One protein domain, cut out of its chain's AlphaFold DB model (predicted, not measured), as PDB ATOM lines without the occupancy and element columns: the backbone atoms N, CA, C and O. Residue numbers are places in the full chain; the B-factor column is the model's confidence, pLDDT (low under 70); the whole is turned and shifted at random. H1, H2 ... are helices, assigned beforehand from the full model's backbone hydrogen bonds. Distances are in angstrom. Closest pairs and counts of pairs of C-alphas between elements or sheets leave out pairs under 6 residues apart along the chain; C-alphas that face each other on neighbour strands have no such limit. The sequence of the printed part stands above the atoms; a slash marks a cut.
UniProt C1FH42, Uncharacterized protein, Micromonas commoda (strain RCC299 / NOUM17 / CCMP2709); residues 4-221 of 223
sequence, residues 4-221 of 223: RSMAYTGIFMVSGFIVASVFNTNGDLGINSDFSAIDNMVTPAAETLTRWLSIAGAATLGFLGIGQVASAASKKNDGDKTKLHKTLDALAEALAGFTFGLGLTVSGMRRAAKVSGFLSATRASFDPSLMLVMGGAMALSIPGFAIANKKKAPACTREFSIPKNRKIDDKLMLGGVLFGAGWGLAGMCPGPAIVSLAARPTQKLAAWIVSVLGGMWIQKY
ATOM      1  N   ARG A   4     246.439 307.721 410.608       78.62
ATOM      2  CA  ARG A   4     246.758 307.986 409.193       78.62
ATOM      3  C   ARG A   4     247.905 308.989 409.039       78.62
ATOM      4  O   ARG A   4     248.825 308.763 408.260       78.62
ATOM      5  N   SER A   5     247.863 310.088 409.795       74.44
ATOM      6  CA  SER A   5     248.910 311.116 409.760       74.44
ATOM      7  C   SER A   5     250.240 310.585 410.291       74.44
ATOM      8  O   SER A   5     251.275 310.883 409.713       74.44
ATOM      9  N   MET A   6     250.218 309.775 411.356       78.88
ATOM     10  CA  MET A   6     251.439 309.179 411.911       78.88
ATOM     11  C   MET A   6     252.093 308.203 410.932       78.88
ATOM     12  O   MET A   6     253.302 308.283 410.722       78.88
ATOM     13  N   ALA A   7     251.299 307.335 410.296       80.81
ATOM     14  CA  ALA A   7     251.791 306.406 409.284       80.81
ATOM     15  C   ALA A   7     252.430 307.148 408.100       80.81
ATOM     16  O   ALA A   7     253.550 306.832 407.709       80.81
ATOM     17  N   TYR A   8     251.764 308.188 407.583       81.19
ATOM     18  CA  TYR A   8     252.308 308.998 406.491       81.19
ATOM     19  C   TYR A   8     253.619 309.690 406.876       81.19
ATOM     20  O   TYR A   8     254.594 309.592 406.137       81.19
ATOM     21  N   THR A   9     253.669 310.352 408.039       81.25
ATOM     22  CA  THR A   9     254.884 311.031 408.510       81.25
ATOM     23  C   THR A   9     256.046 310.053 408.669       81.25
ATOM     24  O   THR A   9     257.162 310.379 408.272       81.25
ATOM     25  N   GLY A  10     255.790 308.851 409.198       81.56
ATOM     26  CA  GLY A  10     256.805 307.807 409.331       81.56
ATOM     27  C   GLY A  10     257.359 307.354 407.981       81.56
ATOM     28  O   GLY A  10     258.570 307.379 407.779       81.56
ATOM     29  N   ILE A  11     256.482 307.009 407.033       85.12
ATOM     30  CA  ILE A  11     256.875 306.558 405.687       85.12
ATOM     31  C   ILE A  11     257.671 307.645 404.956       85.12
ATOM     32  O   ILE A  11     258.742 307.374 404.415       85.12
ATOM     33  N   PHE A  12     257.169 308.879 404.984       83.88
ATOM     34  CA  PHE A  12     257.827 310.040 404.397       83.88
ATOM     35  C   PHE A  12     259.240 310.244 404.957       83.88
ATOM     36  O   PHE A  12     260.192 310.381 404.187       83.88
ATOM     37  N   MET A  13     259.390 310.237 406.286       81.75
ATOM     38  CA  MET A  13     260.688 310.467 406.920       81.75
ATOM     39  C   MET A  13     261.678 309.338 406.652       81.75
ATOM     40  O   MET A  13     262.831 309.619 406.333       81.75
ATOM     41  N   VAL A  14     261.238 308.078 406.723       82.31
ATOM     42  CA  VAL A  14     262.095 306.918 406.436       82.31
ATOM     43  C   VAL A  14     262.557 306.941 404.980       82.31
ATOM     44  O   VAL A  14     263.751 306.831 404.714       82.31
ATOM     45  N   SER A  15     261.637 307.156 404.037       85.38
ATOM     46  CA  SER A  15     261.977 307.241 402.615       85.38
ATOM     47  C   SER A  15     262.942 308.393 402.329       85.38
ATOM     48  O   SER A  15     263.903 308.222 401.583       85.38
ATOM     49  N   GLY A  16     262.712 309.560 402.933       80.62
ATOM     50  CA  GLY A  16     263.588 310.716 402.779       80.62
ATOM     51  C   GLY A  16     264.986 310.496 403.341       80.62
ATOM     52  O   GLY A  16     265.965 310.829 402.679       80.62
ATOM     53  N   PHE A  17     265.087 309.877 404.517       77.50
ATOM     54  CA  PHE A  17     266.363 309.521 405.134       77.50
ATOM     55  C   PHE A  17     267.159 308.528 404.279       77.50
ATOM     56  O   PHE A  17     268.351 308.736 404.053       77.50
ATOM     57  N   ILE A  18     266.509 307.476 403.765       80.19
ATOM     58  CA  ILE A  18     267.158 306.474 402.906       80.19
ATOM     59  C   ILE A  18     267.698 307.138 401.641       80.19
ATOM     60  O   ILE A  18     268.871 306.977 401.314       80.19
ATOM     61  N   VAL A  19     266.871 307.925 400.954       81.12
ATOM     62  CA  VAL A  19     267.267 308.572 399.700       81.12
ATOM     63  C   VAL A  19     268.376 309.599 399.932       81.12
ATOM     64  O   VAL A  19     269.377 309.572 399.224       81.12
ATOM     65  N   ALA A  20     268.276 310.424 400.976       74.00
ATOM     66  CA  ALA A  20     269.349 311.351 401.337       74.00
ATOM     67  C   ALA A  20     270.669 310.627 401.667       74.00
ATOM     68  O   ALA A  20     271.754 311.115 401.344       74.00
ATOM     69  N   SER A  21     270.580 309.443 402.282       73.06
ATOM     70  CA  SER A  21     271.743 308.623 402.631       73.06
ATOM     71  C   SER A  21     272.400 307.989 401.405       73.06
ATOM     72  O   SER A  21     273.627 308.021 401.307       73.06
ATOM     73  N   VAL A  22     271.603 307.443 400.478       79.94
ATOM     74  CA  VAL A  22     272.069 306.764 399.256       79.94
ATOM     75  C   VAL A  22     272.672 307.750 398.259       79.94
ATOM     76  O   VAL A  22     273.748 307.495 397.728       79.94
ATOM     77  N   PHE A  23     272.016 308.889 398.029       75.25
ATOM     78  CA  PHE A  23     272.465 309.889 397.055       75.25
ATOM     79  C   PHE A  23     273.494 310.873 397.618       75.25
ATOM     80  O   PHE A  23     273.925 311.777 396.914       75.25
ATOM     81  N   ASN A  24     273.910 310.692 398.875       70.94
ATOM     82  CA  ASN A  24     274.894 311.537 399.544       70.94
ATOM     83  C   ASN A  24     274.597 313.039 399.385       70.94
ATOM     84  O   ASN A  24     275.506 313.838 399.162       70.94
ATOM     85  N   THR A  25     273.324 313.425 399.543       68.25
ATOM     86  CA  THR A  25     272.830 314.797 399.331       68.25
ATOM     87  C   THR A  25     273.642 315.840 400.117       68.25
ATOM     88  O   THR A  25     273.759 316.989 399.704       68.25
ATOM     89  N   ASN A  26     274.259 315.454 401.238       63.56
ATOM     90  CA  ASN A  26     275.155 316.327 402.006       63.56
ATOM     91  C   ASN A  26     276.417 316.745 401.248       63.56
ATOM     92  O   ASN A  26     276.848 317.888 401.392       63.56
ATOM     93  N   GLY A  27     276.999 315.835 400.461       60.34
ATOM     94  CA  GLY A  27     278.160 316.117 399.621       60.34
ATOM     95  C   GLY A  27     277.815 317.117 398.520       60.34
ATOM     96  O   GLY A  27     278.518 318.112 398.357       60.34
ATOM     97  N   ASP A  28     276.669 316.932 397.862       64.69
ATOM     98  CA  ASP A  28     276.170 317.839 396.816       64.69
ATOM     99  C   ASP A  28     275.787 319.227 397.352       64.69
ATOM    100  O   ASP A  28     275.865 320.233 396.643       64.69
ATOM    101  N   LEU A  29     275.393 319.302 398.625       63.38
ATOM    102  CA  LEU A  29     275.117 320.554 399.328       63.38
ATOM    103  C   LEU A  29     276.378 321.211 399.924       63.38
ATOM    104  O   LEU A  29     276.262 322.277 400.536       63.38
ATOM    105  N   GLY A  30     277.565 320.616 399.741       59.56
ATOM    106  CA  GLY A  30     278.847 321.160 400.201       59.56
ATOM    107  C   GLY A  30     279.022 321.150 401.723       59.56
ATOM    108  O   GLY A  30     279.672 322.034 402.280       59.56
ATOM    109  N   ILE A  31     278.399 320.197 402.419       61.38
ATOM    110  CA  ILE A  31     278.476 320.078 403.877       61.38
ATOM    111  C   ILE A  31     279.674 319.203 404.220       61.38
ATOM    112  O   ILE A  31     279.633 317.987 404.038       61.38
ATOM    113  N   ASN A  32     280.740 319.825 404.725       55.47
ATOM    114  CA  ASN A  32     281.912 319.103 405.207       55.47
ATOM    115  C   ASN A  32     281.526 318.173 406.364       55.47
ATOM    116  O   ASN A  32     280.964 318.614 407.368       55.47
ATOM    117  N   SER A  33     281.857 316.889 406.218       52.72
ATOM    118  CA  SER A  33     281.598 315.833 407.200       52.72
ATOM    119  C   SER A  33     282.365 315.989 408.515       52.72
ATOM    120  O   SER A  33     282.001 315.339 409.488       52.72
ATOM    121  N   ASP A  34     283.363 316.876 408.544       50.31
ATOM    122  CA  ASP A  34     284.281 317.082 409.672       50.31
ATOM    123  C   ASP A  34     283.948 318.322 410.524       50.31
ATOM    124  O   ASP A  34     284.669 318.643 411.466       50.31
ATOM    125  N   PHE A  35     282.873 319.058 410.205       52.34
ATOM    126  CA  PHE A  35     282.484 320.258 410.953       52.34
ATOM    127  C   PHE A  35     281.383 319.948 411.978       52.34
ATOM    128  O   PHE A  35     280.192 319.943 411.656       52.34
ATOM    129  N   SER A  36     281.779 319.739 413.233       54.03
ATOM    130  CA  SER A  36     280.859 319.578 414.361       54.03
ATOM    131  C   SER A  36     280.179 320.908 414.706       54.03
ATOM    132  O   SER A  36     280.808 321.853 415.189       54.03
ATOM    133  N   ALA A  37     278.858 320.980 414.510       56.31
ATOM    134  CA  ALA A  37     278.043 322.131 414.914       56.31
ATOM    135  C   ALA A  37     277.988 322.325 416.444       56.31
ATOM    136  O   ALA A  37     277.681 323.424 416.907       56.31
ATOM    137  N   ILE A  38     278.291 321.275 417.219       56.25
ATOM    138  CA  ILE A  38     278.361 321.317 418.686       56.25
ATOM    139  C   ILE A  38     279.602 322.087 419.160       56.25
ATOM    140  O   ILE A  38     279.481 322.924 420.052       56.25
ATOM    141  N   ASP A  39     280.756 321.877 418.526       55.22
ATOM    142  CA  ASP A  39     282.027 322.480 418.956       55.22
ATOM    143  C   ASP A  39     282.135 323.973 418.605       55.22
ATOM    144  O   ASP A  39     282.915 324.707 419.203       55.22
ATOM    145  N   ASN A  40     281.308 324.451 417.670       55.88
ATOM    146  CA  ASN A  40     281.256 325.851 417.235       55.88
ATOM    147  C   ASN A  40     279.963 326.553 417.681       55.88
ATOM    148  O   ASN A  40     279.424 327.405 416.968       55.88
ATOM    149  N   MET A  41     279.426 326.173 418.845       57.47
ATOM    150  CA  MET A  41     278.190 326.746 419.371       57.47
ATOM    151  C   MET A  41     278.401 328.210 419.785       57.47
ATOM    152  O   MET A  41     278.783 328.524 420.909       57.47
ATOM    153  N   VAL A  42     278.125 329.127 418.860       63.59
ATOM    154  CA  VAL A  42     278.089 330.565 419.143       63.59
ATOM    155  C   VAL A  42     276.807 330.866 419.911       63.59
ATOM    156  O   VAL A  42     275.704 330.789 419.363       63.59
ATOM    157  N   THR A  43     276.939 331.211 421.190       62.41
ATOM    158  CA  THR A  43     275.820 331.728 421.973       62.41
ATOM    159  C   THR A  43     275.465 333.130 421.466       62.41
ATOM    160  O   THR A  43     276.347 333.973 421.289       62.41
ATOM    161  N   PRO A  44     274.185 333.405 421.162       66.69
ATOM    162  CA  PRO A  44     273.796 334.728 420.699       66.69
ATOM    163  C   PRO A  44     274.023 335.753 421.815       66.69
ATOM    164  O   PRO A  44     273.677 335.507 422.971       66.69
ATOM    165  N   ALA A  45     274.568 336.919 421.461       75.62
ATOM    166  CA  ALA A  45     274.697 338.044 422.382       75.62
ATOM    167  C   ALA A  45     273.328 338.411 422.987       75.62
ATOM    168  O   ALA A  45     272.295 338.298 422.316       75.62
ATOM    169  N   ALA A  46     273.315 338.880 424.239       71.62
ATOM    170  CA  ALA A  46     272.085 339.184 424.982       71.62
ATOM    171  C   ALA A  46     271.138 340.124 424.210       71.62
ATOM    172  O   ALA A  46     269.930 339.912 424.185       71.62
ATOM    173  N   GLU A  47     271.696 341.089 423.477       74.75
ATOM    174  CA  GLU A  47     270.963 341.995 422.586       74.75
ATOM    175  C   GLU A  47     270.165 341.278 421.482       74.75
ATOM    176  O   GLU A  47     269.043 341.669 421.151       74.75
ATOM    177  N   THR A  48     270.708 340.192 420.932       74.94
ATOM    178  CA  THR A  48     270.048 339.392 419.897       74.94
ATOM    179  C   THR A  48     268.922 338.572 420.515       74.94
ATOM    180  O   THR A  48     267.836 338.486 419.945       74.94
ATOM    181  N   LEU A  49     269.131 338.043 421.723       75.62
ATOM    182  CA  LEU A  49     268.105 337.315 422.467       75.62
ATOM    183  C   LEU A  49     266.912 338.216 422.827       75.62
ATOM    184  O   LEU A  49     265.765 337.824 422.611       75.62
ATOM    185  N   THR A  50     267.158 339.441 423.304       78.94
ATOM    186  CA  THR A  50     266.093 340.402 423.637       78.94
ATOM    187  C   THR A  50     265.276 340.802 422.407       78.94
ATOM    188  O   THR A  50     264.053 340.902 422.499       78.94
ATOM    189  N   ARG A  51     265.916 340.972 421.240       78.50
ATOM    190  CA  ARG A  51     265.219 341.234 419.967       78.50
ATOM    191  C   ARG A  51     264.303 340.081 419.557       78.50
ATOM    192  O   ARG A  51     263.186 340.316 419.105       78.50
ATOM    193  N   TRP A  52     264.735 338.834 419.734       76.75
ATOM    194  CA  TRP A  52     263.880 337.684 419.426       76.75
ATOM    195  C   TRP A  52     262.722 337.531 420.411       76.75
ATOM    196  O   TRP A  52     261.601 337.238 419.994       76.75
ATOM    197  N   LEU A  53     262.964 337.789 421.698       79.06
ATOM    198  CA  LEU A  53     261.926 337.774 422.727       79.06
ATOM    199  C   LEU A  53     260.868 338.861 422.498       79.06
ATOM    200  O   LEU A  53     259.679 338.585 422.647       79.06
ATOM    201  N   SER A  54     261.263 340.071 422.089       78.88
ATOM    202  CA  SER A  54     260.310 341.148 421.802       78.88
ATOM    203  C   SER A  54     259.448 340.850 420.572       78.88
ATOM    204  O   SER A  54     258.236 341.060 420.617       78.88
ATOM    205  N   ILE A  55     260.029 340.276 419.510       80.38
ATOM    206  CA  ILE A  55     259.284 339.818 418.324       80.38
ATOM    207  C   ILE A  55     258.287 338.714 418.703       80.38
ATOM    208  O   ILE A  55     257.122 338.773 418.305       80.38
ATOM    209  N   ALA A  56     258.712 337.729 419.500       78.12
ATOM    210  CA  ALA A  56     257.838 336.655 419.967       78.12
ATOM    211  C   ALA A  56     256.688 337.187 420.844       78.12
ATOM    212  O   ALA A  56     255.535 336.777 420.677       78.12
ATOM    213  N   GLY A  57     256.977 338.141 421.735       81.25
ATOM    214  CA  GLY A  57     255.974 338.813 422.560       81.25
ATOM    215  C   GLY A  57     254.950 339.586 421.725       81.25
ATOM    216  O   GLY A  57     253.746 339.403 421.905       81.25
ATOM    217  N   ALA A  58     255.414 340.379 420.756       81.44
ATOM    218  CA  ALA A  58     254.549 341.138 419.854       81.44
ATOM    219  C   ALA A  58     253.646 340.226 419.006       81.44
ATOM    220  O   ALA A  58     252.445 340.481 418.899       81.44
ATOM    221  N   ALA A  59     254.189 339.131 418.462       79.44
ATOM    222  CA  ALA A  59     253.405 338.150 417.713       79.44
ATOM    223  C   ALA A  59     252.315 337.513 418.593       79.44
ATOM    224  O   ALA A  59     251.153 337.449 418.194       79.44
ATOM    225  N   THR A  60     252.665 337.110 419.818       79.38
ATOM    226  CA  THR A  60     251.722 336.492 420.766       79.38
ATOM    227  C   THR A  60     250.573 337.439 421.120       79.38
ATOM    228  O   THR A  60     249.411 337.030 421.114       79.38
ATOM    229  N   LEU A  61     250.873 338.719 421.364       80.12
ATOM    230  CA  LEU A  61     249.858 339.748 421.604       80.12
ATOM    231  C   LEU A  61     248.977 339.987 420.373       80.12
ATOM    232  O   LEU A  61     247.763 340.114 420.517       80.12
ATOM    233  N   GLY A  62     249.556 339.981 419.169       78.44
ATOM    234  CA  GLY A  62     248.808 340.090 417.914       78.44
ATOM    235  C   GLY A  62     247.788 338.962 417.735       78.44
ATOM    236  O   GLY A  62     246.617 339.223 417.454       78.44
ATOM    237  N   PHE A  63     248.192 337.710 417.982       77.44
ATOM    238  CA  PHE A  63     247.279 336.562 417.907       77.44
ATOM    239  C   PHE A  63     246.194 336.589 418.985       77.44
ATOM    240  O   PHE A  63     245.033 336.293 418.692       77.44
ATOM    241  N   LEU A  64     246.539 336.958 420.223       79.75
ATOM    242  CA  LEU A  64     245.560 337.085 421.303       79.75
ATOM    243  C   LEU A  64     244.560 338.212 421.031       79.75
ATOM    244  O   LEU A  64     243.362 338.009 421.224       79.75
ATOM    245  N   GLY A  65     245.025 339.357 420.526       78.44
ATOM    246  CA  GLY A  65     244.179 340.494 420.166       78.44
ATOM    247  C   GLY A  65     243.166 340.141 419.077       78.44
ATOM    248  O   GLY A  65     241.970 340.358 419.260       78.44
ATOM    249  N   ILE A  66     243.610 339.507 417.986       77.56
ATOM    250  CA  ILE A  66     242.704 339.041 416.920       77.56
ATOM    251  C   ILE A  66     241.714 338.005 417.457       77.56
ATOM    252  O   ILE A  66     240.524 338.082 417.153       77.56
ATOM    253  N   GLY A  67     242.166 337.081 418.309       71.19
ATOM    254  CA  GLY A  67     241.294 336.092 418.944       71.19
ATOM    255  C   GLY A  67     240.230 336.712 419.860       71.19
ATOM    256  O   GLY A  67     239.081 336.268 419.857       71.19
ATOM    257  N   GLN A  68     240.578 337.753 420.622       77.12
ATOM    258  CA  GLN A  68     239.637 338.479 421.479       77.12
ATOM    259  C   GLN A  68     238.631 339.294 420.664       77.12
ATOM    260  O   GLN A  68     237.435 339.242 420.958       77.12
ATOM    261  N   VAL A  69     239.085 339.981 419.613       75.00
ATOM    262  CA  VAL A  69     238.216 340.727 418.692       75.00
ATOM    263  C   VAL A  69     237.259 339.782 417.964       75.00
ATOM    264  O   VAL A  69     236.065 340.066 417.896       75.00
ATOM    265  N   ALA A  70     237.734 338.623 417.505       69.25
ATOM    266  CA  ALA A  70     236.891 337.611 416.870       69.25
ATOM    267  C   ALA A  70     235.844 337.027 417.843       69.25
ATOM    268  O   ALA A  70     234.673 336.883 417.487       69.25
ATOM    269  N   SER A  71     236.232 336.770 419.097       67.31
ATOM    270  CA  SER A  71     235.325 336.286 420.150       67.31
ATOM    271  C   SER A  71     234.269 337.332 420.549       67.31
ATOM    272  O   SER A  71     233.098 337.000 420.741       67.31
ATOM    273  N   ALA A  72     234.649 338.612 420.618       70.81
ATOM    274  CA  ALA A  72     233.729 339.717 420.890       70.81
ATOM    275  C   ALA A  72     232.773 339.981 419.710       70.81
ATOM    276  O   ALA A  72     231.575 340.179 419.919       70.81
ATOM    277  N   ALA A  73     233.276 339.918 418.473       66.12
ATOM    278  CA  ALA A  73     232.478 340.047 417.255       66.12
ATOM    279  C   ALA A  73     231.470 338.897 417.095       66.12
ATOM    280  O   ALA A  73     230.342 339.128 416.665       66.12
ATOM    281  N   SER A  74     231.812 337.682 417.546       62.69
ATOM    282  CA  SER A  74     230.889 336.537 417.549       62.69
ATOM    283  C   SER A  74     229.615 336.775 418.379       62.69
ATOM    284  O   SER A  74     228.621 336.080 418.162       62.69
ATOM    285  N   LYS A  75     229.612 337.741 419.313       62.31
ATOM    286  CA  LYS A  75     228.462 338.084 420.170       62.31
ATOM    287  C   LYS A  75     227.524 339.159 419.591       62.31
ATOM    288  O   LYS A  75     226.452 339.348 420.159       62.31
ATOM    289  N   LYS A  76     227.871 339.863 418.498       54.25
ATOM    290  CA  LYS A  76     227.099 341.019 417.979       54.25
ATOM    291  C   LYS A  76     226.581 340.794 416.541       54.25
ATOM    292  O   LYS A  76     227.285 340.214 415.732       54.25
ATOM    293  N   ASN A  77     225.334 341.225 416.299       54.12
ATOM    294  CA  ASN A  77     224.422 341.202 415.125       54.12
ATOM    295  C   ASN A  77     224.849 340.642 413.735       54.12
ATOM    296  O   ASN A  77     225.964 340.835 413.277       54.12
ATOM    297  N   ASP A  78     223.904 340.000 413.030       58.50
ATOM    298  CA  ASP A  78     224.105 338.999 411.952       58.50
ATOM    299  C   ASP A  78     224.507 339.491 410.539       58.50
ATOM    300  O   ASP A  78     224.987 338.692 409.738       58.50
ATOM    301  N   GLY A  79     224.362 340.781 410.212       56.97
ATOM    302  CA  GLY A  79     224.559 341.282 408.835       56.97
ATOM    303  C   GLY A  79     226.008 341.614 408.433       56.97
ATOM    304  O   GLY A  79     226.386 341.414 407.282       56.97
ATOM    305  N   ASP A  80     226.837 342.085 409.372       59.00
ATOM    306  CA  ASP A  80     228.225 342.539 409.121       59.00
ATOM    307  C   ASP A  80     229.282 341.451 409.426       59.00
ATOM    308  O   ASP A  80     230.464 341.547 409.082       59.00
ATOM    309  N   LYS A  81     228.836 340.335 410.019       63.09
ATOM    310  CA  LYS A  81     229.678 339.199 410.418       63.09
ATOM    311  C   LYS A  81     230.468 338.607 409.255       63.09
ATOM    312  O   LYS A  81     231.633 338.261 409.421       63.09
ATOM    313  N   THR A  82     229.877 338.485 408.068       65.81
ATOM    314  CA  THR A  82     230.507 337.744 406.961       65.81
ATOM    315  C   THR A  82     231.745 338.453 406.411       65.81
ATOM    316  O   THR A  82     232.730 337.791 406.085       65.81
ATOM    317  N   LYS A  83     231.726 339.791 406.333       72.81
ATOM    318  CA  LYS A  83     232.894 340.567 405.887       72.81
ATOM    319  C   LYS A  83     233.947 340.647 406.988       72.81
ATOM    320  O   LYS A  83     235.115 340.389 406.712       72.81
ATOM    321  N   LEU A  84     233.535 340.923 408.228       74.88
ATOM    322  CA  LEU A  84     234.454 341.039 409.359       74.88
ATOM    323  C   LEU A  84     235.187 339.721 409.658       74.88
ATOM    324  O   LEU A  84     236.406 339.731 409.802       74.88
ATOM    325  N   HIS A  85     234.487 338.578 409.683       71.25
ATOM    326  CA  HIS A  85     235.128 337.275 409.895       71.25
ATOM    327  C   HIS A  85     236.118 336.935 408.783       71.25
ATOM    328  O   HIS A  85     237.214 336.485 409.084       71.25
ATOM    329  N   LYS A  86     235.784 337.214 407.515       77.00
ATOM    330  CA  LYS A  86     236.690 336.951 406.388       77.00
ATOM    331  C   LYS A  86     237.971 337.789 406.469       77.00
ATOM    332  O   LYS A  86     239.049 337.276 406.186       77.00
ATOM    333  N   THR A  87     237.865 339.052 406.885       79.69
ATOM    334  CA  THR A  87     239.034 339.920 407.089       79.69
ATOM    335  C   THR A  87     239.871 339.470 408.287       79.69
ATOM    336  O   THR A  87     241.093 339.432 408.187       79.69
ATOM    337  N   LEU A  88     239.241 339.092 409.405       77.19
ATOM    338  CA  LEU A  88     239.947 338.584 410.589       77.19
ATOM    339  C   LEU A  88     240.656 337.251 410.317       77.19
ATOM    340  O   LEU A  88     241.765 337.054 410.804       77.19
ATOM    341  N   ASP A  89     240.042 336.366 409.530       77.56
ATOM    342  CA  ASP A  89     240.631 335.088 409.120       77.56
ATOM    343  C   ASP A  89     241.867 335.322 408.241       77.56
ATOM    344  O   ASP A  89     242.962 334.885 408.583       77.56
ATOM    345  N   ALA A  90     241.741 336.153 407.198       80.31
ATOM    346  CA  ALA A  90     242.865 336.510 406.332       80.31
ATOM    347  C   ALA A  90     244.015 337.197 407.096       80.31
ATOM    348  O   ALA A  90     245.186 336.934 406.829       80.31
ATOM    349  N   LEU A  91     243.701 338.059 408.070       82.38
ATOM    350  CA  LEU A  91     244.708 338.689 408.930       82.38
ATOM    351  C   LEU A  91     245.396 337.673 409.848       82.38
ATOM    352  O   LEU A  91     246.613 337.738 410.020       82.38
ATOM    353  N   ALA A  92     244.643 336.733 410.423       79.75
ATOM    354  CA  ALA A  92     245.201 335.668 411.248       79.75
ATOM    355  C   ALA A  92     246.113 334.741 410.428       79.75
ATOM    356  O   ALA A  92     247.212 334.422 410.879       79.75
ATOM    357  N   GLU A  93     245.701 334.361 409.215       82.81
ATOM    358  CA  GLU A  93     246.505 333.567 408.277       82.81
ATOM    359  C   GLU A  93     247.777 334.309 407.848       82.81
ATOM    360  O   GLU A  93     248.868 333.733 407.872       82.81
ATOM    361  N   ALA A  94     247.668 335.600 407.520       81.62
ATOM    362  CA  ALA A  94     248.812 336.426 407.147       81.62
ATOM    363  C   ALA A  94     249.814 336.572 408.304       81.62
ATOM    364  O   ALA A  94     251.018 336.402 408.106       81.62
ATOM    365  N   LEU A  95     249.336 336.823 409.528       82.75
ATOM    366  CA  LEU A  95     250.189 336.896 410.717       82.75
ATOM    367  C   LEU A  95     250.810 335.545 411.067       82.75
ATOM    368  O   LEU A  95     251.975 335.502 411.469       82.75
ATOM    369  N   ALA A  96     250.074 334.443 410.897       82.44
ATOM    370  CA  ALA A  96     250.590 333.085 411.070       82.44
ATOM    371  C   ALA A  96     251.719 332.800 410.078       82.44
ATOM    372  O   ALA A  96     252.803 332.391 410.495       82.44
ATOM    373  N   GLY A  97     251.508 333.098 408.794       82.19
ATOM    374  CA  GLY A  97     252.527 332.964 407.756       82.19
ATOM    375  C   GLY A  97     253.754 333.840 408.017       82.19
ATOM    376  O   GLY A  97     254.885 333.365 407.912       82.19
ATOM    377  N   PHE A  98     253.548 335.093 408.428       83.06
ATOM    378  CA  PHE A  98     254.632 336.022 408.743       83.06
ATOM    379  C   PHE A  98     255.451 335.566 409.956       83.06
ATOM    380  O   PHE A  98     256.677 335.492 409.883       83.06
ATOM    381  N   THR A  99     254.788 335.182 411.050       83.62
ATOM    382  CA  THR A  99     255.451 334.683 412.267       83.62
ATOM    383  C   THR A  99     256.203 333.382 411.988       83.62
ATOM    384  O   THR A  99     257.326 333.202 412.456       83.62
ATOM    385  N   PHE A 100     255.631 332.495 411.167       82.44
ATOM    386  CA  PHE A 100     256.287 331.269 410.719       82.44
ATOM    387  C   PHE A 100     257.537 331.559 409.873       82.44
ATOM    388  O   PHE A 100     258.607 331.016 410.147       82.44
ATOM    389  N   GLY A 101     257.440 332.454 408.885       79.94
ATOM    390  CA  GLY A 101     258.571 332.856 408.044       79.94
ATOM    391  C   GLY A 101     259.688 333.553 408.828       79.94
ATOM    392  O   GLY A 101     260.873 333.278 408.600       79.94
ATOM    393  N   LEU A 102     259.322 334.394 409.802       80.88
ATOM    394  CA  LEU A 102     260.263 334.967 410.759       80.88
ATOM    395  C   LEU A 102     260.946 333.862 411.564       80.88
ATOM    396  O   LEU A 102     262.171 333.794 411.545       80.88
ATOM    397  N   GLY A 103     260.188 332.948 412.176       79.44
ATOM    398  CA  GLY A 103     260.725 331.817 412.940       79.44
ATOM    399  C   GLY A 103     261.703 330.945 412.141       79.44
ATOM    400  O   GLY A 103     262.770 330.583 412.642       79.44
ATOM    401  N   LEU A 104     261.405 330.669 410.869       76.06
ATOM    402  CA  LEU A 104     262.310 329.949 409.961       76.06
ATOM    403  C   LEU A 104     263.595 330.729 409.654       76.06
ATOM    404  O   LEU A 104     264.659 330.138 409.459       76.06
ATOM    405  N   THR A 105     263.505 332.056 409.609       74.69
ATOM    406  CA  THR A 105     264.659 332.935 409.413       74.69
ATOM    407  C   THR A 105     265.534 333.004 410.656       74.69
ATOM    408  O   THR A 105     266.748 332.873 410.518       74.69
ATOM    409  N   VAL A 106     264.931 333.125 411.843       73.50
ATOM    410  CA  VAL A 106     265.629 333.121 413.140       73.50
ATOM    411  C   VAL A 106     266.376 331.813 413.355       73.50
ATOM    412  O   VAL A 106     267.558 331.805 413.677       73.50
ATOM    413  N   SER A 107     265.675 330.696 413.153       69.19
ATOM    414  CA  SER A 107     266.214 329.353 413.384       69.19
ATOM    415  C   SER A 107     267.258 328.930 412.349       69.19
ATOM    416  O   SER A 107     267.903 327.898 412.516       69.19
ATOM    417  N   GLY A 108     267.421 329.680 411.253       66.75
ATOM    418  CA  GLY A 108     268.333 329.321 410.167       66.75
ATOM    419  C   GLY A 108     267.896 328.088 409.364       66.75
ATOM    420  O   GLY A 108     268.637 327.638 408.488       66.75
ATOM    421  N   MET A 109     266.681 327.575 409.598       69.06
ATOM    422  CA  MET A 109     266.128 326.373 408.957       69.06
ATOM    423  C   MET A 109     265.857 326.563 407.453       69.06
ATOM    424  O   MET A 109     265.609 325.605 406.727       69.06
ATOM    425  N   ARG A 110     265.972 327.803 406.954       65.62
ATOM    426  CA  ARG A 110     266.021 328.131 405.518       65.62
ATOM    427  C   ARG A 110     267.214 327.510 404.781       65.62
ATOM    428  O   ARG A 110     267.191 327.429 403.555       65.62
ATOM    429  N   ARG A 111     268.265 327.092 405.497       66.44
ATOM    430  CA  ARG A 111     269.467 326.477 404.914       66.44
ATOM    431  C   ARG A 111     269.269 324.968 404.766       66.44
ATOM    432  O   ARG A 111     269.175 324.273 405.774       66.44
ATOM    433  N   ALA A 112     269.315 324.461 403.529       64.25
ATOM    434  CA  ALA A 112     269.301 323.018 403.242       64.25
ATOM    435  C   ALA A 112     270.375 322.264 404.040       64.25
ATOM    436  O   ALA A 112     270.107 321.199 404.579       64.25
ATOM    437  N   ALA A 113     271.538 322.895 404.240       63.28
ATOM    438  CA  ALA A 113     272.633 322.324 405.014       63.28
ATOM    439  C   ALA A 113     272.287 321.986 406.476       63.28
ATOM    440  O   ALA A 113     272.755 320.989 407.012       63.28
ATOM    441  N   LYS A 114     271.437 322.791 407.127       62.12
ATOM    442  CA  LYS A 114     270.972 322.510 408.495       62.12
ATOM    443  C   LYS A 114     269.984 321.344 408.518       62.12
ATOM    444  O   LYS A 114     269.995 320.547 409.450       62.12
ATOM    445  N   VAL A 115     269.137 321.249 407.491       63.91
ATOM    446  CA  VAL A 115     268.146 320.176 407.356       63.91
ATOM    447  C   VAL A 115     268.847 318.855 407.079       63.91
ATOM    448  O   VAL A 115     268.693 317.921 407.854       63.91
ATOM    449  N   SER A 116     269.675 318.777 406.041       63.06
ATOM    450  CA  SER A 116     270.352 317.531 405.683       63.06
ATOM    451  C   SER A 116     271.390 317.091 406.732       63.06
ATOM    452  O   SER A 116     271.534 315.893 406.974       63.06
ATOM    453  N   GLY A 117     272.018 318.028 407.460       64.12
ATOM    454  CA  GLY A 117     272.843 317.726 408.638       64.12
ATOM    455  C   GLY A 117     272.073 316.995 409.748       64.12
ATOM    456  O   GLY A 117     272.578 316.029 410.312       64.12
ATOM    457  N   PHE A 118     270.811 317.359 410.004       63.06
ATOM    458  CA  PHE A 118     269.943 316.621 410.934       63.06
ATOM    459  C   PHE A 118     269.564 315.226 410.416       63.06
ATOM    460  O   PHE A 118     269.561 314.264 411.182       63.06
ATOM    461  N   LEU A 119     269.289 315.086 409.112       59.56
ATOM    462  CA  LEU A 119     269.023 313.774 408.502       59.56
ATOM    463  C   LEU A 119     270.257 312.866 408.514       59.56
ATOM    464  O   LEU A 119     270.134 311.682 408.242       59.56
ATOM    465  N   SER A 120     271.441 313.380 408.833       62.81
ATOM    466  CA  SER A 120     272.688 312.616 408.847       62.81
ATOM    467  C   SER A 120     273.000 312.049 410.224       62.81
ATOM    468  O   SER A 120     274.159 312.027 410.623       62.81
ATOM    469  N   ALA A 121     271.980 311.586 410.953       59.56
ATOM    470  CA  ALA A 121     272.096 311.086 412.327       59.56
ATOM    471  C   ALA A 121     273.156 309.982 412.524       59.56
ATOM    472  O   ALA A 121     273.584 309.733 413.645       59.56
ATOM    473  N   THR A 122     273.589 309.332 411.444       57.72
ATOM    474  CA  THR A 122     274.613 308.281 411.427       57.72
ATOM    475  C   THR A 122     276.014 308.761 411.016       57.72
ATOM    476  O   THR A 122     276.918 307.935 410.914       57.72
ATOM    477  N   ARG A 123     276.232 310.062 410.765       61.00
ATOM    478  CA  ARG A 123     277.528 310.639 410.341       61.00
ATOM    479  C   ARG A 123     277.992 311.753 411.285       61.00
ATOM    480  O   ARG A 123     277.182 312.378 411.962       61.00
ATOM    481  N   ALA A 124     279.294 312.047 411.272       53.28
ATOM    482  CA  ALA A 124     279.919 313.091 412.096       53.28
ATOM    483  C   ALA A 124     279.389 314.520 411.826       53.28
ATOM    484  O   ALA A 124     279.462 315.377 412.698       53.28
ATOM    485  N   SER A 125     278.751 314.758 410.674       58.19
ATOM    486  CA  SER A 125     278.064 316.013 410.325       58.19
ATOM    487  C   SER A 125     276.708 316.222 411.018       58.19
ATOM    488  O   SER A 125     275.913 317.050 410.564       58.19
ATOM    489  N   PHE A 126     276.381 315.429 412.043       61.62
ATOM    490  CA  PHE A 126     275.092 315.504 412.719       61.62
ATOM    491  C   PHE A 126     274.929 316.829 413.469       61.62
ATOM    492  O   PHE A 126     275.709 317.173 414.357       61.62
ATOM    493  N   ASP A 127     273.867 317.559 413.130       64.69
ATOM    494  CA  ASP A 127     273.523 318.825 413.771       64.69
ATOM    495  C   ASP A 127     272.228 318.682 414.599       64.69
ATOM    496  O   ASP A 127     271.125 318.676 414.036       64.69
ATOM    497  N   PRO A 128     272.317 318.603 415.943       65.50
ATOM    498  CA  PRO A 128     271.151 318.433 416.810       65.50
ATOM    499  C   PRO A 128     270.313 319.711 416.960       65.50
ATOM    500  O   PRO A 128     269.230 319.661 417.548       65.50
ATOM    501  N   SER A 129     270.765 320.862 416.437       65.19
ATOM    502  CA  SER A 129     270.046 322.137 416.590       65.19
ATOM    503  C   SER A 129     268.625 322.075 416.027       65.19
ATOM    504  O   SER A 129     267.696 322.654 416.594       65.19
ATOM    505  N   LEU A 130     268.419 321.291 414.967       66.81
ATOM    506  CA  LEU A 130     267.106 321.097 414.363       66.81
ATOM    507  C   LEU A 130     266.174 320.262 415.253       66.81
ATOM    508  O   LEU A 130     264.978 320.542 415.304       66.81
ATOM    509  N   MET A 131     266.715 319.305 416.012       68.31
ATOM    510  CA  MET A 131     265.945 318.509 416.972       68.31
ATOM    511  C   MET A 131     265.405 319.375 418.111       68.31
ATOM    512  O   MET A 131     264.260 319.201 418.515       68.31
ATOM    513  N   LEU A 132     266.192 320.346 418.586       71.56
ATOM    514  CA  LEU A 132     265.759 321.288 419.618       71.56
ATOM    515  C   LEU A 132     264.646 322.214 419.104       71.56
ATOM    516  O   LEU A 132     263.641 322.410 419.784       71.56
ATOM    517  N   VAL A 133     264.791 322.744 417.884       73.19
ATOM    518  CA  VAL A 133     263.776 323.620 417.272       73.19
ATOM    519  C   VAL A 133     262.491 322.848 416.971       73.19
ATOM    520  O   VAL A 133     261.402 323.304 417.321       73.19
ATOM    521  N   MET A 134     262.597 321.666 416.359       72.75
ATOM    522  CA  MET A 134     261.441 320.827 416.041       72.75
ATOM    523  C   MET A 134     260.778 320.295 417.317       72.75
ATOM    524  O   MET A 134     259.556 320.350 417.437       72.75
ATOM    525  N   GLY A 135     261.571 319.861 418.299       73.62
ATOM    526  CA  GLY A 135     261.100 319.408 419.605       73.62
ATOM    527  C   GLY A 135     260.379 320.509 420.384       73.62
ATOM    528  O   GLY A 135     259.275 320.280 420.869       73.62
ATOM    529  N   GLY A 136     260.934 321.724 420.427       77.12
ATOM    530  CA  GLY A 136     260.281 322.890 421.030       77.12
ATOM    531  C   GLY A 136     258.981 323.272 420.317       77.12
ATOM    532  O   GLY A 136     257.952 323.488 420.960       77.12
ATOM    533  N   ALA A 137     258.982 323.272 418.981       76.94
ATOM    534  CA  ALA A 137     257.777 323.519 418.194       76.94
ATOM    535  C   ALA A 137     256.691 322.458 418.450       76.94
ATOM    536  O   ALA A 137     255.516 322.804 418.593       76.94
ATOM    537  N   MET A 138     257.062 321.177 418.552       76.25
ATOM    538  CA  MET A 138     256.136 320.088 418.881       76.25
ATOM    539  C   MET A 138     255.623 320.183 420.320       76.25
ATOM    540  O   MET A 138     254.426 320.000 420.539       76.25
ATOM    541  N   ALA A 139     256.481 320.531 421.282       79.31
ATOM    542  CA  ALA A 139     256.105 320.720 422.682       79.31
ATOM    543  C   ALA A 139     255.041 321.813 422.862       79.31
ATOM    544  O   ALA A 139     254.181 321.683 423.727       79.31
ATOM    545  N   LEU A 140     255.044 322.849 422.015       80.50
ATOM    546  CA  LEU A 140     253.993 323.875 421.986       80.50
ATOM    547  C   LEU A 140     252.774 323.449 421.150       80.50
ATOM    548  O   LEU A 140     251.627 323.659 421.548       80.50
ATOM    549  N   SER A 141     253.003 322.824 419.992       76.19
ATOM    550  CA  SER A 141     251.937 322.492 419.039       76.19
ATOM    551  C   SER A 141     251.038 321.356 419.524       76.19
ATOM    552  O   SER A 141     249.827 321.418 419.331       76.19
ATOM    553  N   ILE A 142     251.587 320.319 420.164       78.19
ATOM    554  CA  ILE A 142     250.815 319.169 420.663       78.19
ATOM    555  C   ILE A 142     249.736 319.604 421.673       78.19
ATOM    556  O   ILE A 142     248.560 319.310 421.427       78.19
ATOM    557  N   PRO A 143     250.061 320.322 422.770       79.75
ATOM    558  CA  PRO A 143     249.043 320.823 423.686       79.75
ATOM    559  C   PRO A 143     248.130 321.857 423.017       79.75
ATOM    560  O   PRO A 143     246.924 321.832 423.262       79.75
ATOM    561  N   GLY A 144     248.648 322.693 422.106       78.44
ATOM    562  CA  GLY A 144     247.838 323.621 421.311       78.44
ATOM    563  C   GLY A 144     246.735 322.917 420.509       78.44
ATOM    564  O   GLY A 144     245.560 323.271 420.617       78.44
ATOM    565  N   PHE A 145     247.079 321.853 419.779       73.81
ATOM    566  CA  PHE A 145     246.116 321.019 419.057       73.81
ATOM    567  C   PHE A 145     245.184 320.249 419.997       73.81
ATOM    568  O   PHE A 145     244.011 320.065 419.675       73.81
ATOM    569  N   ALA A 146     245.663 319.790 421.155       75.94
ATOM    570  CA  ALA A 146     244.818 319.119 422.141       75.94
ATOM    571  C   ALA A 146     243.743 320.061 422.711       75.94
ATOM    572  O   ALA A 146     242.589 319.660 422.854       75.94
ATOM    573  N   ILE A 147     244.096 321.320 422.983       77.50
ATOM    574  CA  ILE A 147     243.158 322.360 423.429       77.50
ATOM    575  C   ILE A 147     242.212 322.754 422.289       77.50
ATOM    576  O   ILE A 147     241.006 322.864 422.510       77.50
ATOM    577  N   ALA A 148     242.722 322.923 421.065       73.38
ATOM    578  CA  ALA A 148     241.907 323.254 419.897       73.38
ATOM    579  C   ALA A 148     240.854 322.175 419.601       73.38
ATOM    580  O   ALA A 148     239.695 322.507 419.378       73.38
ATOM    581  N   ASN A 149     241.218 320.891 419.708       68.50
ATOM    582  CA  ASN A 149     240.291 319.766 419.531       68.50
ATOM    583  C   ASN A 149     239.172 319.706 420.589       68.50
ATOM    584  O   ASN A 149     238.177 319.020 420.372       68.50
ATOM    585  N   LYS A 150     239.313 320.399 421.728       67.88
ATOM    586  CA  LYS A 150     238.251 320.520 422.742       67.88
ATOM    587  C   LYS A 150     237.265 321.656 422.438       67.88
ATOM    588  O   LYS A 150     236.212 321.723 423.069       67.88
ATOM    589  N   LYS A 151     237.581 322.561 421.504       67.50
ATOM    590  CA  LYS A 151     236.691 323.662 421.110       67.50
ATOM    591  C   LYS A 151     235.710 323.193 420.033       67.50
ATOM    592  O   LYS A 151     236.091 322.490 419.106       67.50
ATOM    593  N   LYS A 152     234.444 323.615 420.143       58.19
ATOM    594  CA  LYS A 152     233.385 323.267 419.173       58.19
ATOM    595  C   LYS A 152     233.552 323.969 417.820       58.19
ATOM    596  O   LYS A 152     233.142 323.418 416.809       58.19
ATOM    597  N   ALA A 153     234.156 325.157 417.810       59.09
ATOM    598  CA  ALA A 153     234.451 325.923 416.605       59.09
ATOM    599  C   ALA A 153     235.774 326.701 416.767       59.09
ATOM    600  O   ALA A 153     236.149 327.037 417.902       59.09
ATOM    601  N   PRO A 154     236.491 326.981 415.666       66.94
ATOM    602  CA  PRO A 154     237.618 327.908 415.657       66.94
ATOM    603  C   PRO A 154     237.177 329.320 416.067       66.94
ATOM    604  O   PRO A 154     236.023 329.695 415.900       66.94
ATOM    605  N   ALA A 155     238.101 330.128 416.593       64.56
ATOM    606  CA  ALA A 155     237.782 331.512 416.958       64.56
ATOM    607  C   ALA A 155     237.593 332.420 415.728       64.56
ATOM    608  O   ALA A 155     236.780 333.338 415.772       64.56
ATOM    609  N   CYS A 156     238.331 332.163 414.641       58.50
ATOM    610  CA  CYS A 156     238.368 333.027 413.454       58.50
ATOM    611  C   CYS A 156     237.540 332.497 412.273       58.50
ATOM    612  O   CYS A 156     237.154 333.278 411.411       58.50
ATOM    613  N   THR A 157     237.221 331.199 412.255       60.72
ATOM    614  CA  THR A 157     236.469 330.554 411.169       60.72
ATOM    615  C   THR A 157     235.349 329.663 411.708       60.72
ATOM    616  O   THR A 157     235.289 329.382 412.903       60.72
ATOM    617  N   ARG A 158     234.409 329.269 410.843       57.38
ATOM    618  CA  ARG A 158     233.151 328.612 411.244       57.38
ATOM    619  C   ARG A 158     233.318 327.144 411.626       57.38
ATOM    620  O   ARG A 158     232.611 326.673 412.511       57.38
ATOM    621  N   GLU A 159     234.249 326.432 410.995       63.81
ATOM    622  CA  GLU A 159     234.466 325.002 411.226       63.81
ATOM    623  C   GLU A 159     235.948 324.638 411.159       63.81
ATOM    624  O   GLU A 159     236.734 325.247 410.436       63.81
ATOM    625  N   PHE A 160     236.341 323.611 411.912       63.66
ATOM    626  CA  PHE A 160     237.667 323.023 411.777       63.66
ATOM    627  C   PHE A 160     237.730 322.153 410.512       63.66
ATOM    628  O   PHE A 160     237.074 321.113 410.440       63.66
ATOM    629  N   SER A 161     238.587 322.518 409.553       61.09
ATOM    630  CA  SER A 161     238.907 321.701 408.369       61.09
ATOM    631  C   SER A 161     239.806 320.508 408.724       61.09
ATOM    632  O   SER A 161     240.961 320.431 408.310       61.09
ATOM    633  N   ILE A 162     239.302 319.573 409.536       63.47
ATOM    634  CA  ILE A 162     240.029 318.351 409.906       63.47
ATOM    635  C   ILE A 162     239.622 317.217 408.955       63.47
ATOM    636  O   ILE A 162     238.432 316.890 408.873       63.47
ATOM    637  N   PRO A 163     240.578 316.561 408.269       63.47
ATOM    638  CA  PRO A 163     240.283 315.408 407.428       63.47
ATOM    639  C   PRO A 163     239.590 314.297 408.231       63.47
ATOM    640  O   PRO A 163     240.144 313.770 409.196       63.47
ATOM    641  N   LYS A 164     238.372 313.918 407.824       60.25
ATOM    642  CA  LYS A 164     237.577 312.860 408.479       60.25
ATOM    643  C   LYS A 164     238.010 311.443 408.076       60.25
ATOM    644  O   LYS A 164     237.618 310.474 408.724       60.25
ATOM    645  N   ASN A 165     238.820 311.305 407.023       63.19
ATOM    646  CA  ASN A 165     239.271 310.009 406.525       63.19
ATOM    647  C   ASN A 165     240.410 309.446 407.391       63.19
ATOM    648  O   ASN A 165     241.488 310.031 407.487       63.19
ATOM    649  N   ARG A 166     240.163 308.289 408.012       62.69
ATOM    650  CA  ARG A 166     241.120 307.584 408.880       62.69
ATOM    651  C   ARG A 166     241.735 306.345 408.237       62.69
ATOM    652  O   ARG A 166     242.606 305.740 408.854       62.69
ATOM    653  N   LYS A 167     241.297 305.958 407.035       73.69
ATOM    654  CA  LYS A 167     241.822 304.768 406.357       73.69
ATOM    655  C   LYS A 167     243.246 305.037 405.879       73.69
ATOM    656  O   LYS A 167     243.527 306.127 405.383       73.69
ATOM    657  N   ILE A 168     244.128 304.065 406.061       74.69
ATOM    658  CA  ILE A 168     245.437 304.038 405.412       74.69
ATOM    659  C   ILE A 168     245.186 303.378 404.059       74.69
ATOM    660  O   ILE A 168     244.639 302.281 404.015       74.69
ATOM    661  N   ASP A 169     245.469 304.098 402.980       83.56
ATOM    662  CA  ASP A 169     245.282 303.631 401.608       83.56
ATOM    663  C   ASP A 169     246.649 303.527 400.912       83.56
ATOM    664  O   ASP A 169     247.597 304.231 401.274       83.56
ATOM    665  N   ASP A 170     246.768 302.640 399.922       82.38
ATOM    666  CA  ASP A 170     248.039 302.406 399.217       82.38
ATOM    667  C   ASP A 170     248.538 303.674 398.514       82.38
ATOM    668  O   ASP A 170     249.739 303.927 398.426       82.38
ATOM    669  N   LYS A 171     247.607 304.538 398.090       82.00
ATOM    670  CA  LYS A 171     247.899 305.857 397.512       82.00
ATOM    671  C   LYS A 171     248.615 306.775 398.504       82.00
ATOM    672  O   LYS A 171     249.551 307.470 398.120       82.00
ATOM    673  N   LEU A 172     248.211 306.779 399.775       79.75
ATOM    674  CA  LEU A 172     248.856 307.542 400.843       79.75
ATOM    675  C   LEU A 172     250.265 307.023 401.114       79.75
ATOM    676  O   LEU A 172     251.176 307.824 401.307       79.75
ATOM    677  N   MET A 173     250.445 305.701 401.122       84.62
ATOM    678  CA  MET A 173     251.763 305.099 401.314       84.62
ATOM    679  C   MET A 173     252.694 305.439 400.148       84.62
ATOM    680  O   MET A 173     253.784 305.960 400.375       84.62
ATOM    681  N   LEU A 174     252.236 305.237 398.910       85.44
ATOM    682  CA  LEU A 174     252.997 305.551 397.701       85.44
ATOM    683  C   LEU A 174     253.332 307.045 397.614       85.44
ATOM    684  O   LEU A 174     254.474 307.407 397.338       85.44
ATOM    685  N   GLY A 175     252.365 307.914 397.914       83.38
ATOM    686  CA  GLY A 175     252.581 309.357 397.981       83.38
ATOM    687  C   GLY A 175     253.621 309.739 399.034       83.38
ATOM    688  O   GLY A 175     254.482 310.570 398.761       83.38
ATOM    689  N   GLY A 176     253.600 309.090 400.204       83.81
ATOM    690  CA  GLY A 176     254.582 309.312 401.267       83.81
ATOM    691  C   GLY A 176     255.999 308.933 400.844       83.81
ATOM    692  O   GLY A 176     256.930 309.696 401.098       83.81
ATOM    693  N   VAL A 177     256.157 307.806 400.145       86.06
ATOM    694  CA  VAL A 177     257.451 307.365 399.599       86.06
ATOM    695  C   VAL A 177     257.948 308.329 398.522       86.06
ATOM    696  O   VAL A 177     259.066 308.823 398.616       86.06
ATOM    697  N   LEU A 178     257.118 308.660 397.525       84.69
ATOM    698  CA  LEU A 178     257.508 309.559 396.431       84.69
ATOM    699  C   LEU A 178     257.863 310.961 396.938       84.69
ATOM    700  O   LEU A 178     258.877 311.538 396.542       84.69
ATOM    701  N   PHE A 179     257.053 311.493 397.852       84.00
ATOM    702  CA  PHE A 179     257.307 312.785 398.474       84.00
ATOM    703  C   PHE A 179     258.571 312.751 399.345       84.00
ATOM    704  O   PHE A 179     259.385 313.671 399.284       84.00
ATOM    705  N   GLY A 180     258.776 311.669 400.103       83.19
ATOM    706  CA  GLY A 180     259.982 311.449 400.903       83.19
ATOM    707  C   GLY A 180     261.233 311.387 400.043       83.19
ATOM    708  O   GLY A 180     262.199 312.089 400.324       83.19
ATOM    709  N   ALA A 181     261.197 310.627 398.950       83.06
ATOM    710  CA  ALA A 181     262.295 310.533 397.999       83.06
ATOM    711  C   ALA A 181     262.639 311.896 397.377       83.06
ATOM    712  O   ALA A 181     263.796 312.311 397.413       83.06
ATOM    713  N   GLY A 182     261.642 312.636 396.879       80.38
ATOM    714  CA  GLY A 182     261.859 313.972 396.316       80.38
ATOM    715  C   GLY A 182     262.430 314.967 397.332       80.38
ATOM    716  O   GLY A 182     263.298 315.774 397.001       80.38
ATOM    717  N   TRP A 183     261.986 314.881 398.586       81.88
ATOM    718  CA  TRP A 183     262.520 315.683 399.681       81.88
ATOM    719  C   TRP A 183     263.958 315.293 400.061       81.88
ATOM    720  O   TRP A 183     264.790 316.178 400.254       81.88
ATOM    721  N   GLY A 184     264.273 313.996 400.115       75.62
ATOM    722  CA  GLY A 184     265.616 313.484 400.403       75.62
ATOM    723  C   GLY A 184     266.643 313.846 399.324       75.62
ATOM    724  O   GLY A 184     267.783 314.174 399.651       75.62
ATOM    725  N   LEU A 185     266.226 313.872 398.053       75.00
ATOM    726  CA  LEU A 185     267.055 314.341 396.933       75.00
ATOM    727  C   LEU A 185     267.292 315.852 396.983       75.00
ATOM    728  O   LEU A 185     268.396 316.317 396.723       75.00
ATOM    729  N   ALA A 186     266.263 316.635 397.311       74.50
ATOM    730  CA  ALA A 186     266.377 318.091 397.348       74.50
ATOM    731  C   ALA A 186     267.081 318.618 398.608       74.50
ATOM    732  O   ALA A 186     267.574 319.745 398.612       74.50
ATOM    733  N   GLY A 187     267.075 317.841 399.697       70.56
ATOM    734  CA  GLY A 187     267.647 318.231 400.989       70.56
ATOM    735  C   GLY A 187     266.970 319.454 401.622       70.56
ATOM    736  O   GLY A 187     267.547 320.096 402.500       70.56
ATOM    737  N   MET A 188     265.761 319.816 401.175       70.50
ATOM    738  CA  MET A 188     265.036 320.999 401.635       70.50
ATOM    739  C   MET A 188     263.542 320.711 401.804       70.50
ATOM    740  O   MET A 188     262.884 320.164 400.924       70.50
ATOM    741  N   CYS A 189     262.987 321.123 402.945       75.69
ATOM    742  CA  CYS A 189     261.553 321.040 403.222       75.69
ATOM    743  C   CYS A 189     260.758 322.071 402.394       75.69
ATOM    744  O   CYS A 189     261.235 323.194 402.219       75.69
ATOM    745  N   PRO A 190     259.512 321.770 401.978       74.25
ATOM    746  CA  PRO A 190     258.708 322.687 401.163       74.25
ATOM    747  C   PRO A 190     258.404 324.024 401.850       74.25
ATOM    748  O   PRO A 190     258.402 325.060 401.196       74.25
ATOM    749  N   GLY A 191     258.205 324.036 403.174       76.50
ATOM    750  CA  GLY A 191     257.972 325.274 403.930       76.50
ATOM    751  C   GLY A 191     259.166 326.240 403.863       76.50
ATOM    752  O   GLY A 191     259.030 327.342 403.334       76.50
ATOM    753  N   PRO A 192     260.358 325.828 404.332       75.12
ATOM    754  CA  PRO A 192     261.595 326.581 404.150       75.12
ATOM    755  C   PRO A 192     261.915 326.911 402.692       75.12
ATOM    756  O   PRO A 192     262.418 327.999 402.444       75.12
ATOM    757  N   ALA A 193     261.597 326.032 401.736       78.06
ATOM    758  CA  ALA A 193     261.806 326.290 400.312       78.06
ATOM    759  C   ALA A 193     261.019 327.509 399.818       78.06
ATOM    760  O   ALA A 193     261.589 328.371 399.155       78.06
ATOM    761  N   ILE A 194     259.744 327.632 400.191       81.81
ATOM    762  CA  ILE A 194     258.912 328.782 399.808       81.81
ATOM    763  C   ILE A 194     259.470 330.077 400.412       81.81
ATOM    764  O   ILE A 194     259.620 331.077 399.711       81.81
ATOM    765  N   VAL A 195     259.845 330.058 401.696       80.56
ATOM    766  CA  VAL A 195     260.422 331.242 402.360       80.56
ATOM    767  C   VAL A 195     261.790 331.599 401.772       80.56
ATOM    768  O   VAL A 195     262.099 332.772 401.577       80.56
ATOM    769  N   SER A 196     262.613 330.601 401.449       78.00
ATOM    770  CA  SER A 196     263.901 330.802 400.786       78.00
ATOM    771  C   SER A 196     263.738 331.355 399.374       78.00
ATOM    772  O   SER A 196     264.518 332.226 399.006       78.00
ATOM    773  N   LEU A 197     262.716 330.935 398.619       81.12
ATOM    774  CA  LEU A 197     262.407 331.491 397.301       81.12
ATOM    775  C   LEU A 197     262.006 332.965 397.409       81.12
ATOM    776  O   LEU A 197     262.496 333.781 396.635       81.12
ATOM    777  N   ALA A 198     261.166 333.305 398.390       81.56
ATOM    778  CA  ALA A 198     260.766 334.686 398.646       81.56
ATOM    779  C   ALA A 198     261.950 335.568 399.085       81.56
ATOM    780  O   ALA A 198     262.020 336.735 398.713       81.56
ATOM    781  N   ALA A 199     262.895 335.017 399.854       79.62
ATOM    782  CA  ALA A 199     264.066 335.751 400.330       79.62
ATOM    783  C   ALA A 199     265.173 335.895 399.267       79.62
ATOM    784  O   ALA A 199     265.784 336.956 399.148       79.62
ATOM    785  N   ARG A 200     265.478 334.822 398.528       78.50
ATOM    786  CA  ARG A 200     266.454 334.786 397.431       78.50
ATOM    787  C   ARG A 200     265.951 333.850 396.329       78.50
ATOM    788  O   ARG A 200     266.189 332.638 396.405       78.50
ATOM    789  N   PRO A 201     265.295 334.384 395.288       79.00
ATOM    790  CA  PRO A 201     264.780 333.557 394.214       79.00
ATOM    791  C   PRO A 201     265.942 332.936 393.440       79.00
ATOM    792  O   PRO A 201     266.833 333.627 392.952       79.00
ATOM    793  N   THR A 202     265.940 331.611 393.332       82.06
ATOM    794  CA  THR A 202     266.898 330.867 392.508       82.06
ATOM    795  C   THR A 202     266.139 329.951 391.564       82.06
ATOM    796  O   THR A 202     265.111 329.379 391.927       82.06
ATOM    797  N   GLN A 203     266.654 329.790 390.345       79.50
ATOM    798  CA  GLN A 203     265.982 329.021 389.296       79.50
ATOM    799  C   GLN A 203     265.807 327.542 389.679       79.50
ATOM    800  O   GLN A 203     264.765 326.956 389.400       79.50
ATOM    801  N   LYS A 204     266.775 326.964 390.409       76.94
ATOM    802  CA  LYS A 204     266.693 325.595 390.951       76.94
ATOM    803  C   LYS A 204     265.548 325.438 391.961       76.94
ATOM    804  O   LYS A 204     264.794 324.474 391.894       76.94
ATOM    805  N   LEU A 205     265.399 326.402 392.871       77.25
ATOM    806  CA  LEU A 205     264.361 326.372 393.900       77.25
ATOM    807  C   LEU A 205     262.970 326.619 393.310       77.25
ATOM    808  O   LEU A 205     262.013 325.949 393.688       77.25
ATOM    809  N   ALA A 206     262.872 327.533 392.342       80.69
ATOM    810  CA  ALA A 206     261.644 327.772 391.596       80.69
ATOM    811  C   ALA A 206     261.209 326.514 390.829       80.69
ATOM    812  O   ALA A 206     260.059 326.107 390.944       80.69
ATOM    813  N   ALA A 207     262.132 325.855 390.117       82.44
ATOM    814  CA  ALA A 207     261.848 324.615 389.394       82.44
ATOM    815  C   ALA A 207     261.375 323.489 390.328       82.44
ATOM    816  O   ALA A 207     260.429 322.779 389.997       82.44
ATOM    817  N   TRP A 208     261.980 323.363 391.513       82.38
ATOM    818  CA  TRP A 208     261.554 322.382 392.513       82.38
ATOM    819  C   TRP A 208     260.168 322.695 393.100       82.38
ATOM    820  O   TRP A 208     259.338 321.806 393.252       82.38
ATOM    821  N   ILE A 209     259.859 323.962 393.383       83.69
ATOM    822  CA  ILE A 209     258.516 324.342 393.853       83.69
ATOM    823  C   ILE A 209     257.472 324.087 392.761       83.69
ATOM    824  O   ILE A 209     256.408 323.541 393.044       83.69
ATOM    825  N   VAL A 210     257.780 324.426 391.508       85.94
ATOM    826  CA  VAL A 210     256.893 324.163 390.368       85.94
ATOM    827  C   VAL A 210     256.677 322.663 390.171       85.94
ATOM    828  O   VAL A 210     255.550 322.263 389.899       85.94
ATOM    829  N   SER A 211     257.697 321.819 390.357       83.38
ATOM    830  CA  SER A 211     257.532 320.365 390.244       83.38
ATOM    831  C   SER A 211     256.657 319.791 391.362       83.38
ATOM    832  O   SER A 211     255.787 318.964 391.085       83.38
ATOM    833  N   VAL A 212     256.802 320.280 392.599       83.69
ATOM    834  CA  VAL A 212     255.917 319.915 393.719       83.69
ATOM    835  C   VAL A 212     254.472 320.328 393.426       83.69
ATOM    836  O   VAL A 212     253.560 319.512 393.561       83.69
ATOM    837  N   LEU A 213     254.252 321.565 392.969       85.38
ATOM    838  CA  LEU A 213     252.919 322.060 392.606       85.38
ATOM    839  C   LEU A 213     252.321 321.296 391.418       85.38
ATOM    840  O   LEU A 213     251.136 320.968 391.434       85.38
ATOM    841  N   GLY A 214     253.140 320.963 390.421       85.88
ATOM    842  CA  GLY A 214     252.754 320.129 389.287       85.88
ATOM    843  C   GLY A 214     252.307 318.739 389.735       85.88
ATOM    844  O   GLY A 214     251.245 318.281 389.324       85.88
ATOM    845  N   GLY A 215     253.045 318.105 390.651       82.31
ATOM    846  CA  GLY A 215     252.661 316.820 391.244       82.31
ATOM    847  C   GLY A 215     251.325 316.884 391.990       82.31
ATOM    848  O   GLY A 215     250.463 316.029 391.785       82.31
ATOM    849  N   MET A 216     251.108 317.934 392.791       82.56
ATOM    850  CA  MET A 216     249.829 318.164 393.480       82.56
ATOM    851  C   MET A 216     248.669 318.378 392.501       82.56
ATOM    852  O   MET A 216     247.550 317.929 392.751       82.56
ATOM    853  N   TRP A 217     248.923 319.056 391.380       85.81
ATOM    854  CA  TRP A 217     247.917 319.292 390.350       85.81
ATOM    855  C   TRP A 217     247.569 318.007 389.595       85.81
ATOM    856  O   TRP A 217     246.392 317.695 389.437       85.81
ATOM    857  N   ILE A 218     248.574 317.216 389.210       85.50
ATOM    858  CA  ILE A 218     248.397 315.932 388.516       85.50
ATOM    859  C   ILE A 218     247.643 314.931 389.396       85.50
ATOM    860  O   ILE A 218     246.751 314.244 388.900       85.50
ATOM    861  N   GLN A 219     247.925 314.888 390.704       81.12
ATOM    862  CA  GLN A 219     247.212 314.016 391.645       81.12
ATOM    863  C   GLN A 219     245.690 314.214 391.577       81.12
ATOM    864  O   GLN A 219     244.941 313.254 391.733       81.12
ATOM    865  N   LYS A 220     245.216 315.436 391.309       76.56
ATOM    866  CA  LYS A 220     243.782 315.738 391.210       76.56
ATOM    867  C   LYS A 220     243.085 315.003 390.055       76.56
ATOM    868  O   LYS A 220     241.873 314.820 390.109       76.56
ATOM    869  N   TYR A 221     243.833 314.601 389.030       78.56
ATOM    870  CA  TYR A 221     243.320 313.910 387.847       78.56
ATOM    871  C   TYR A 221     243.517 312.392 387.897       78.56
ATOM    872  O   TYR A 221     243.001 311.689 387.031       78.56
TER     873      TYR A 221
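Overview. This is residues 4 to 221 of the 223 residues of an uncharacterized protein of Micromonas commoda (strain RCC299 / NOUM17 / CCMP2709) (UniProt C1FH42). A long helical hairpin, H3 and H4, makes one side of a loosely joined set of helices, and a crossed pair, H1 and H7, makes the other. H8 and H9 form a second hairpin with H8 packed across H4; short H2 and H5 sit by one end of the H1 and H7 pair, and H6 sticks out with residues 134 to 147. The printed part has 218 residues, nine named helices, H1 to H9 in order, and no named strand: all helix, only just compact, close to loose, with a radius of gyration of the C-alphas of 20.3 A and spans of 63 by 52 by 34 A.

Along the chain. H3, residues 46 to 73, is 40.4 A long from C-alpha 46 at (272.085, 339.184, 424.982). H4, 81 to 106, is 36.6 A, H6, 129 to 148, 28.4 A, and H1, 4 to 22, 27.2 A. H7, 170 to 186, is 24.2 A and H9, 203 to 219, 24.1 A, ending at (247.212, 314.016, 391.645). H2 is 25 to 28, H5 112 to 119, H8 190 to 199.

Arrangement. H3 and H4 touch at a shallow tilt of 15 degrees, opposite ways; C-alphas 59 and 99 are closest, 6.8 A. H4, with residues 101 to 104 alone, touches H8 about perpendicular, 85 degrees, C-alphas 101 and 195 at 6.2 A. H8 touches H9, C-alphas 197 and 205 at 6.4 A. H9 and H7 are near each other. H7 touches H1, C-alphas 180 and 16 at 4.1 A. The hub, H5, touches H1, H2 and H6, C-alphas 118 and 130 at 6.3 A for H6. Each O i to N i+4 pair is within hydrogen-bond range in H1, H3, H4, H5, H7, H8 and H9, and 15 of 16 in H6; H2 is too short for one.

Size, cuts and confidence. The C-alphas of Asp 34 and Asn 77 are farthest apart, 64.8 A. The printed part has no cut; the links H2 to H3 and H6 to H7 are long. pLDDT is under 70 in 75 residues, among them 25 to 44 and 107 to 131.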